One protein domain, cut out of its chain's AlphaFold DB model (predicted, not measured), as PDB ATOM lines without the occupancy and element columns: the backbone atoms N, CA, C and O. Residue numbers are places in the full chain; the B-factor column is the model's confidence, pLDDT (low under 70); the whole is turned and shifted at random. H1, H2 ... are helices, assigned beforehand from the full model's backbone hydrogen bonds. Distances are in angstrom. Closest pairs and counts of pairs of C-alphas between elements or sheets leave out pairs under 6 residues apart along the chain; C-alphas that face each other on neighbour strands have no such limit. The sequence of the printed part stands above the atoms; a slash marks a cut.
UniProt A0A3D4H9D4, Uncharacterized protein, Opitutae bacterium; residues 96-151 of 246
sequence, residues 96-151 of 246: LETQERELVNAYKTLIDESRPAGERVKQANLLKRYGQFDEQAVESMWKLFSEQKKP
ATOM      1  N   LEU A  96     -33.771 -14.804 -18.285       75.38
ATOM      2  CA  LEU A  96     -33.929 -15.598 -19.507       75.38
ATOM      3  C   LEU A  96     -34.363 -14.714 -20.678       75.38
ATOM      4  O   LEU A  96     -33.750 -14.789 -21.741       75.38
ATOM      5  N   GLU A  97     -35.327 -13.812 -20.479       77.94
ATOM      6  CA  GLU A  97     -35.757 -12.870 -21.526       77.94
ATOM      7  C   GLU A  97     -34.613 -11.931 -21.955       77.94
ATOM      8  O   GLU A  97     -34.441 -11.586 -23.129       77.94
ATOM      9  N   THR A  98     -33.803 -11.478 -20.997       83.25
ATOM     10  CA  THR A  98     -32.642 -10.627 -21.287       83.25
ATOM     11  C   THR A  98     -31.567 -11.397 -22.050       83.25
ATOM     12  O   THR A  98     -31.029 -10.879 -23.030       83.25
ATOM     13  N   GLN A  99     -31.297 -12.641 -21.654       84.69
ATOM     14  CA  GLN A  99     -30.350 -13.520 -22.333       84.69
ATOM     15  C   GLN A  99     -30.813 -13.858 -23.755       84.69
ATOM     16  O   GLN A  99     -30.015 -13.791 -24.688       84.69
ATOM     17  N   GLU A 100     -32.093 -14.168 -23.959       88.12
ATOM     18  CA  GLU A 100     -32.643 -14.443 -25.289       88.12
ATOM     19  C   GLU A 100     -32.478 -13.230 -26.214       88.12
ATOM     20  O   GLU A 100     -31.976 -13.358 -27.334       88.12
ATOM     21  N   ARG A 101     -32.797 -12.023 -25.730       89.19
ATOM     22  CA  ARG A 101     -32.575 -10.785 -26.492       89.19
ATOM     23  C   ARG A 101     -31.101 -10.552 -26.811       89.19
ATOM     24  O   ARG A 101     -30.788 -10.110 -27.918       89.19
ATOM     25  N   GLU A 102     -30.198 -10.838 -25.875       92.56
ATOM     26  CA  GLU A 102     -28.753 -10.745 -26.101       92.56
ATOM     27  C   GLU A 102     -28.307 -11.703 -27.216       92.56
ATOM     28  O   GLU A 102     -27.638 -11.276 -28.159       92.56
ATOM     29  N   LEU A 103     -28.745 -12.964 -27.166       92.94
ATOM     30  CA  LEU A 103     -28.424 -13.984 -28.165       92.94
ATOM     31  C   LEU A 103     -28.971 -13.627 -29.551       92.94
ATOM     32  O   LEU A 103     -28.236 -13.691 -30.537       92.94
ATOM     33  N   VAL A 104     -30.221 -13.166 -29.632       94.56
ATOM     34  CA  VAL A 104     -30.832 -12.712 -30.890       94.56
ATOM     35  C   VAL A 104     -30.061 -11.527 -31.480       94.56
ATOM     36  O   VAL A 104     -29.802 -11.486 -32.685       94.56
ATOM     37  N   ASN A 105     -29.661 -10.557 -30.656       95.56
ATOM     38  CA  ASN A 105     -28.896  -9.396 -31.117       95.56
ATOM     39  C   ASN A 105     -27.472  -9.766 -31.548       95.56
ATOM     40  O   ASN A 105     -26.972  -9.232 -32.547       95.56
ATOM     41  N   ALA A 106     -26.837 -10.698 -30.838       95.12
ATOM     42  CA  ALA A 106     -25.546 -11.254 -31.212       95.12
ATOM     43  C   ALA A 106     -25.628 -11.935 -32.580       95.12
ATOM     44  O   ALA A 106     -24.802 -11.657 -33.450       95.12
ATOM     45  N   TYR A 107     -26.675 -12.729 -32.808       96.19
ATOM     46  CA  TYR A 107     -26.907 -13.404 -34.079       96.19
ATOM     47  C   TYR A 107     -27.096 -12.417 -35.232       96.19
ATOM     48  O   TYR A 107     -26.383 -12.490 -36.232       96.19
ATOM     49  N   LYS A 108     -27.986 -11.429 -35.060       96.31
ATOM     50  CA  LYS A 108     -28.228 -10.365 -36.052       96.31
ATOM     51  C   LYS A 108     -26.943  -9.636 -36.433       96.31
ATOM     52  O   LYS A 108     -26.689  -9.411 -37.607       96.31
ATOM     53  N   THR A 109     -26.130  -9.290 -35.441       95.56
ATOM     54  CA  THR A 109     -24.856  -8.597 -35.667       95.56
ATOM     55  C   THR A 109     -23.835  -9.503 -36.353       95.56
ATOM     56  O   THR A 109     -23.062  -9.035 -37.182       95.56
ATOM     57  N   LEU A 110     -23.811 -10.793 -36.016       96.00
ATOM     58  CA  LEU A 110     -22.869 -11.752 -36.579       96.00
ATOM     59  C   LEU A 110     -23.115 -12.002 -38.071       96.00
ATOM     60  O   LEU A 110     -22.145 -12.077 -38.823       96.00
ATOM     61  N   ILE A 111     -24.372 -12.134 -38.498       94.56
ATOM     62  CA  ILE A 111     -24.734 -12.377 -39.906       94.56
ATOM     63  C   ILE A 111     -24.760 -11.100 -40.761       94.56
ATOM     64  O   ILE A 111     -24.774 -11.186 -41.983       94.56
ATOM     65  N   ASP A 112     -24.756  -9.920 -40.139       93.50
ATOM     66  CA  ASP A 112     -24.731  -8.636 -40.840       93.50
ATOM     67  C   ASP A 112     -23.330  -8.359 -41.416       93.50
ATOM     68  O   ASP A 112     -22.399  -7.953 -40.717       93.50
ATOM     69  N   GLU A 113     -23.177  -8.571 -42.724       90.12
ATOM     70  CA  GLU A 113     -21.915  -8.389 -43.451       90.12
ATOM     71  C   GLU A 113     -21.424  -6.940 -43.495       90.12
ATOM     72  O   GLU A 113     -20.237  -6.709 -43.730       90.12
ATOM     73  N   SER A 114     -22.296  -5.963 -43.220       91.00
ATOM     74  CA  SER A 114     -21.885  -4.561 -43.108       91.00
ATOM     75  C   SER A 114     -21.099  -4.281 -41.821       91.00
ATOM     76  O   SER A 114     -20.420  -3.255 -41.715       91.00
ATOM     77  N   ARG A 115     -21.162  -5.190 -40.835       92.62
ATOM     78  CA  ARG A 115     -20.502  -5.019 -39.540       92.62
ATOM     79  C   ARG A 115     -19.006  -5.320 -39.617       92.62
ATOM     80  O   ARG A 115     -18.590  -6.256 -40.302       92.62
ATOM     81  N   PRO A 116     -18.176  -4.592 -38.848       91.31
ATOM     82  CA  PRO A 116     -16.752  -4.880 -38.756       91.31
ATOM     83  C   PRO A 116     -16.472  -6.307 -38.268       91.31
ATOM     84  O   PRO A 116     -17.123  -6.798 -37.343       91.31
ATOM     85  N   ALA A 117     -15.418  -6.930 -38.805       91.19
ATOM     86  CA  ALA A 117     -14.969  -8.273 -38.425       91.19
ATOM     87  C   ALA A 117     -14.829  -8.444 -36.902       91.19
ATOM     88  O   ALA A 117     -15.295  -9.422 -36.323       91.19
ATOM     89  N   GLY A 118     -14.242  -7.448 -36.229       91.62
ATOM     90  CA  GLY A 118     -14.053  -7.470 -34.780       91.62
ATOM     91  C   GLY A 118     -15.354  -7.475 -33.969       91.62
ATOM     92  O   GLY A 118     -15.382  -8.063 -32.891       91.62
ATOM     93  N   GLU A 119     -16.430  -6.850 -34.455       94.69
ATOM     94  CA  GLU A 119     -17.745  -6.917 -33.801       94.69
ATOM     95  C   GLU A 119     -18.366  -8.292 -34.001       94.69
ATOM     96  O   GLU A 119     -18.752  -8.939 -33.029       94.69
ATOM     97  N   ARG A 120     -18.364  -8.781 -35.243       95.50
ATOM     98  CA  ARG A 120     -18.893 -10.098 -35.603       95.50
ATOM     99  C   ARG A 120     -18.219 -11.223 -34.807       95.50
ATOM    100  O   ARG A 120     -18.901 -12.057 -34.220       95.50
ATOM    101  N   VAL A 121     -16.893 -11.177 -34.658       94.62
ATOM    102  CA  VAL A 121     -16.109 -12.139 -33.858       94.62
ATOM    103  C   VAL A 121     -16.434 -12.071 -32.361       94.62
ATOM    104  O   VAL A 121     -16.449 -13.103 -31.686       94.62
ATOM    105  N   LYS A 122     -16.714 -10.886 -31.802       95.12
ATOM    106  CA  LYS A 122     -17.167 -10.781 -30.401       95.12
ATOM    107  C   LYS A 122     -18.498 -11.499 -30.206       95.12
ATOM    108  O   LYS A 122     -18.633 -12.246 -29.241       95.12
ATOM    109  N   GLN A 123     -19.428 -11.319 -31.140       97.12
ATOM    110  CA  GLN A 123     -20.728 -11.982 -31.084       97.12
ATOM    111  C   GLN A 123     -20.614 -13.490 -31.299       97.12
ATOM    112  O   GLN A 123     -21.237 -14.249 -30.567       97.12
ATOM    113  N   ALA A 124     -19.730 -13.946 -32.191       96.50
ATOM    114  CA  ALA A 124     -19.434 -15.371 -32.358       96.50
ATOM    115  C   ALA A 124     -18.985 -16.010 -31.037       96.50
ATOM    116  O   ALA A 124     -19.484 -17.055 -30.626       96.50
ATOM    117  N   ASN A 125     -18.070 -15.346 -30.325       94.00
ATOM    118  CA  ASN A 125     -17.587 -15.821 -29.033       94.00
ATOM    119  C   ASN A 125     -18.672 -15.796 -27.948       94.00
ATOM    120  O   ASN A 125     -18.661 -16.660 -27.072       94.00
ATOM    121  N   LEU A 126     -19.600 -14.837 -27.994       94.50
ATOM    122  CA  LEU A 126     -20.756 -14.810 -27.102       94.50
ATOM    123  C   LEU A 126     -21.670 -16.011 -27.361       94.50
ATOM    124  O   LEU A 126     -21.946 -16.769 -26.436       94.50
ATOM    125  N   LEU A 127     -22.045 -16.246 -28.621       95.50
ATOM    126  CA  LEU A 127     -22.865 -17.392 -29.017       95.50
ATOM    127  C   LEU A 127     -22.213 -18.720 -28.608       95.50
ATOM    128  O   LEU A 127     -22.885 -19.585 -28.051       95.50
ATOM    129  N   LYS A 128     -20.889 -18.862 -28.778       93.81
ATOM    130  CA  LYS A 128     -20.145 -20.045 -28.317       93.81
ATOM    131  C   LYS A 128     -20.272 -20.290 -26.817       93.81
ATOM    132  O   LYS A 128     -20.460 -21.432 -26.413       93.81
ATOM    133  N   ARG A 129     -20.173 -19.242 -25.989       91.69
ATOM    134  CA  ARG A 129     -20.283 -19.367 -24.520       91.69
ATOM    135  C   ARG A 129     -21.628 -19.940 -24.084       91.69
ATOM    136  O   ARG A 129     -21.675 -20.629 -23.073       91.69
ATOM    137  N   TYR A 130     -22.680 -19.684 -24.856       90.38
ATOM    138  CA  TYR A 130     -24.031 -20.179 -24.598       90.38
ATOM    139  C   TYR A 130     -24.404 -21.423 -25.422       90.38
ATOM    140  O   TYR A 130     -25.557 -21.846 -25.399       90.38
ATOM    141  N   GLY A 131     -23.460 -22.011 -26.168       90.31
ATOM    142  CA  GLY A 131     -23.727 -23.180 -27.012       90.31
ATOM    143  C   GLY A 131     -24.635 -22.902 -28.218       90.31
ATOM    144  O   GLY A 131     -25.199 -23.836 -28.770       90.31
ATOM    145  N   GLN A 132     -24.774 -21.637 -28.629       92.62
ATOM    146  CA  GLN A 132     -25.627 -21.176 -29.738       92.62
ATOM    147  C   GLN A 132     -24.824 -20.844 -31.009       92.62
ATOM    148  O   GLN A 132     -25.276 -20.095 -31.870       92.62
ATOM    149  N   PHE A 133     -23.586 -21.334 -31.113       95.00
ATOM    150  CA  PHE A 133     -22.761 -21.159 -32.309       95.00
ATOM    151  C   PHE A 133     -23.052 -22.290 -33.298       95.00
ATOM    152  O   PHE A 133     -22.346 -23.300 -33.329       95.00
ATOM    153  N   ASP A 134     -24.160 -22.127 -34.017       94.69
ATOM    154  CA  ASP A 134     -24.707 -23.080 -34.981       94.69
ATOM    155  C   ASP A 134     -24.032 -23.002 -36.362       94.69
ATOM    156  O   ASP A 134     -23.096 -22.231 -36.585       94.69
ATOM    157  N   GLU A 135     -24.504 -23.826 -37.301       94.69
ATOM    158  CA  GLU A 135     -23.955 -23.911 -38.656       94.69
ATOM    159  C   GLU A 135     -24.016 -22.571 -39.393       94.69
ATOM    160  O   GLU A 135     -23.020 -22.145 -39.962       94.69
ATOM    161  N   GLN A 136     -25.126 -21.836 -39.322       94.94
ATOM    162  CA  GLN A 136     -25.220 -20.534 -39.984       94.94
ATOM    163  C   GLN A 136     -24.277 -19.496 -39.342       94.94
ATOM    164  O   GLN A 136     -23.707 -18.658 -40.051       94.94
ATOM    165  N   ALA A 137     -24.038 -19.561 -38.028       95.88
ATOM    166  CA  ALA A 137     -23.026 -18.732 -37.384       95.88
ATOM    167  C   ALA A 137     -21.599 -19.104 -37.832       95.88
ATOM    168  O   ALA A 137     -20.770 -18.213 -38.063       95.88
ATOM    169  N   VAL A 138     -21.325 -20.400 -38.005       96.69
ATOM    170  CA  VAL A 138     -20.076 -20.914 -38.584       96.69
ATOM    171  C   VAL A 138     -19.907 -20.418 -40.018       96.69
ATOM    172  O   VAL A 138     -18.866 -19.841 -40.317       96.69
ATOM    173  N   GLU A 139     -20.924 -20.544 -40.874       95.88
ATOM    174  CA  GLU A 139     -20.903 -20.072 -42.265       95.88
ATOM    175  C   GLU A 139     -20.613 -18.580 -42.364       95.88
ATOM    176  O   GLU A 139     -19.784 -18.144 -43.160       95.88
ATOM    177  N   SER A 140     -21.244 -17.781 -41.508       95.31
ATOM    178  CA  SER A 140     -21.007 -16.342 -41.464       95.31
ATOM    179  C   SER A 140     -19.545 -16.010 -41.133       95.31
ATOM    180  O   SER A 140     -18.947 -15.124 -41.755       95.31
ATOM    181  N   MET A 141     -18.937 -16.726 -40.178       96.25
ATOM    182  CA  MET A 141     -17.518 -16.545 -39.843       96.25
ATOM    183  C   MET A 141     -16.598 -17.145 -40.898       96.25
ATOM    184  O   MET A 141     -15.517 -16.607 -41.135       96.25
ATOM    185  N   TRP A 142     -17.025 -18.209 -41.569       96.31
ATOM    186  CA  TRP A 142     -16.299 -18.789 -42.685       96.31
ATOM    187  C   TRP A 142     -16.216 -17.816 -43.854       96.31
ATOM    188  O   TRP A 142     -15.125 -17.541 -44.337       96.31
ATOM    189  N   LYS A 143     -17.337 -17.192 -44.218       94.25
ATOM    190  CA  LYS A 143     -17.399 -16.138 -45.234       94.25
ATOM    191  C   LYS A 143     -16.465 -14.971 -44.902       94.25
ATOM    192  O   LYS A 143     -15.746 -14.473 -45.764       94.25
ATOM    193  N   LEU A 144     -16.420 -14.573 -43.627       93.44
ATOM    194  CA  LEU A 144     -15.494 -13.548 -43.138       93.44
ATOM    195  C   LEU A 144     -14.019 -13.955 -43.323       93.44
ATOM    196  O   LEU A 144     -13.180 -13.102 -43.597       93.44
ATOM    197  N   PHE A 145     -13.701 -15.241 -43.187       94.81
ATOM    198  CA  PHE A 145     -12.363 -15.779 -43.426       94.81
ATOM    199  C   PHE A 145     -12.023 -15.909 -44.924       94.81
ATOM    200  O   PHE A 145     -10.927 -15.519 -45.334       94.81
ATOM    201  N   SER A 146     -12.931 -16.454 -45.735       91.31
ATOM    202  CA  SER A 146     -12.657 -16.833 -47.126       91.31
ATOM    203  C   SER A 146     -12.747 -15.660 -48.105       91.31
ATOM    204  O   SER A 146     -11.936 -15.558 -49.025       91.31
ATOM    205  N   GLU A 147     -13.702 -14.747 -47.917       86.69
ATOM    206  CA  GLU A 147     -13.953 -13.664 -48.876       86.69
ATOM    207  C   GLU A 147     -13.166 -12.390 -48.556       86.69
ATOM    208  O   GLU A 147     -12.817 -11.612 -49.453       86.69
ATOM    209  N   GLN A 148     -12.859 -12.148 -47.278       72.50
ATOM    210  CA  GLN A 148     -12.202 -10.917 -46.863       72.50
ATOM    211  C   GLN A 148     -10.677 -11.047 -46.924       72.50
ATOM    212  O   GLN A 148     -10.048 -11.706 -46.107       72.50
ATOM    213  N   LYS A 149     -10.044 -10.320 -47.850       69.44
ATOM    214  CA  LYS A 149      -8.584 -10.371 -48.072       69.44
ATOM    215  C   LYS A 149      -7.740  -9.588 -47.063       69.44
ATOM    216  O   LYS A 149      -6.554  -9.361 -47.291       69.44
ATOM    217  N   LYS A 150      -8.335  -9.089 -45.978       82.56
ATOM    218  CA  LYS A 150      -7.590  -8.383 -44.930       82.56
ATOM    219  C   LYS A 150      -7.035  -9.423 -43.960       82.56
ATOM    220  O   LYS A 150      -7.822 -10.019 -43.226       82.56
ATOM    221  N   PRO A 151      -5.704  -9.595 -43.862       77.69
ATOM    222  CA  PRO A 151      -5.136 -10.696 -43.085       77.69
ATOM    223  C   PRO A 151      -5.541 -10.672 -41.597       77.69
ATOM    224  O   PRO A 151      -5.666 -11.715 -40.953       77.69
TER     225      PRO A 151
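Overview. This is residues 96 to 151 of the 246 residues of an uncharacterized protein of Opitutae bacterium (UniProt A0A3D4H9D4). Three helices make a small up-and-down bundle, each running against the one before, with H1 and H3 shifted along the long axis and H2 packing on both. You will find 56 residues printed, all helix in class, with H1, H2 and H3 in that order. The whole is compact, radius of gyration of the C-alphas 11.2 A, and a rod spanning 39 by 19 by 14 A.

Arrangement. Start with H1, residues 96 to 111; it touches H2, residues 117 to 129, closest at C-alphas 110 and 120, 4.4 A, a hairpin at a steep tilt of 39 degrees. H2 forms another hairpin with H3, residues 135 to 146; C-alphas 124 and 137 come closest, 7.0 A, at a shallow tilt of 31 degrees. With residues 107 to 111 alone H1 touches residues 137 to 141 of H3, closest at C-alphas 111 and 140, 5.7 A; they run the same way at 34 degrees, shallow but only just. In H1, H2 and H3 every O i to N i+4 pair is within hydrogen-bond range.

Along the chain. Find C-alpha 96 at (-33.929, -15.598, -19.507); from there H1 runs 22.6 A. H2 runs 18.6 A, and H3 15.8 A to C-alpha 146 at (-12.657, -16.833, -47.126).

Size, cuts and confidence. The C-alphas of Leu 96 and Lys 149 are the farthest apart, 38.5 A. Both links are tight, the printed part has no cut, and residue 149 is under 70 in pLDDT.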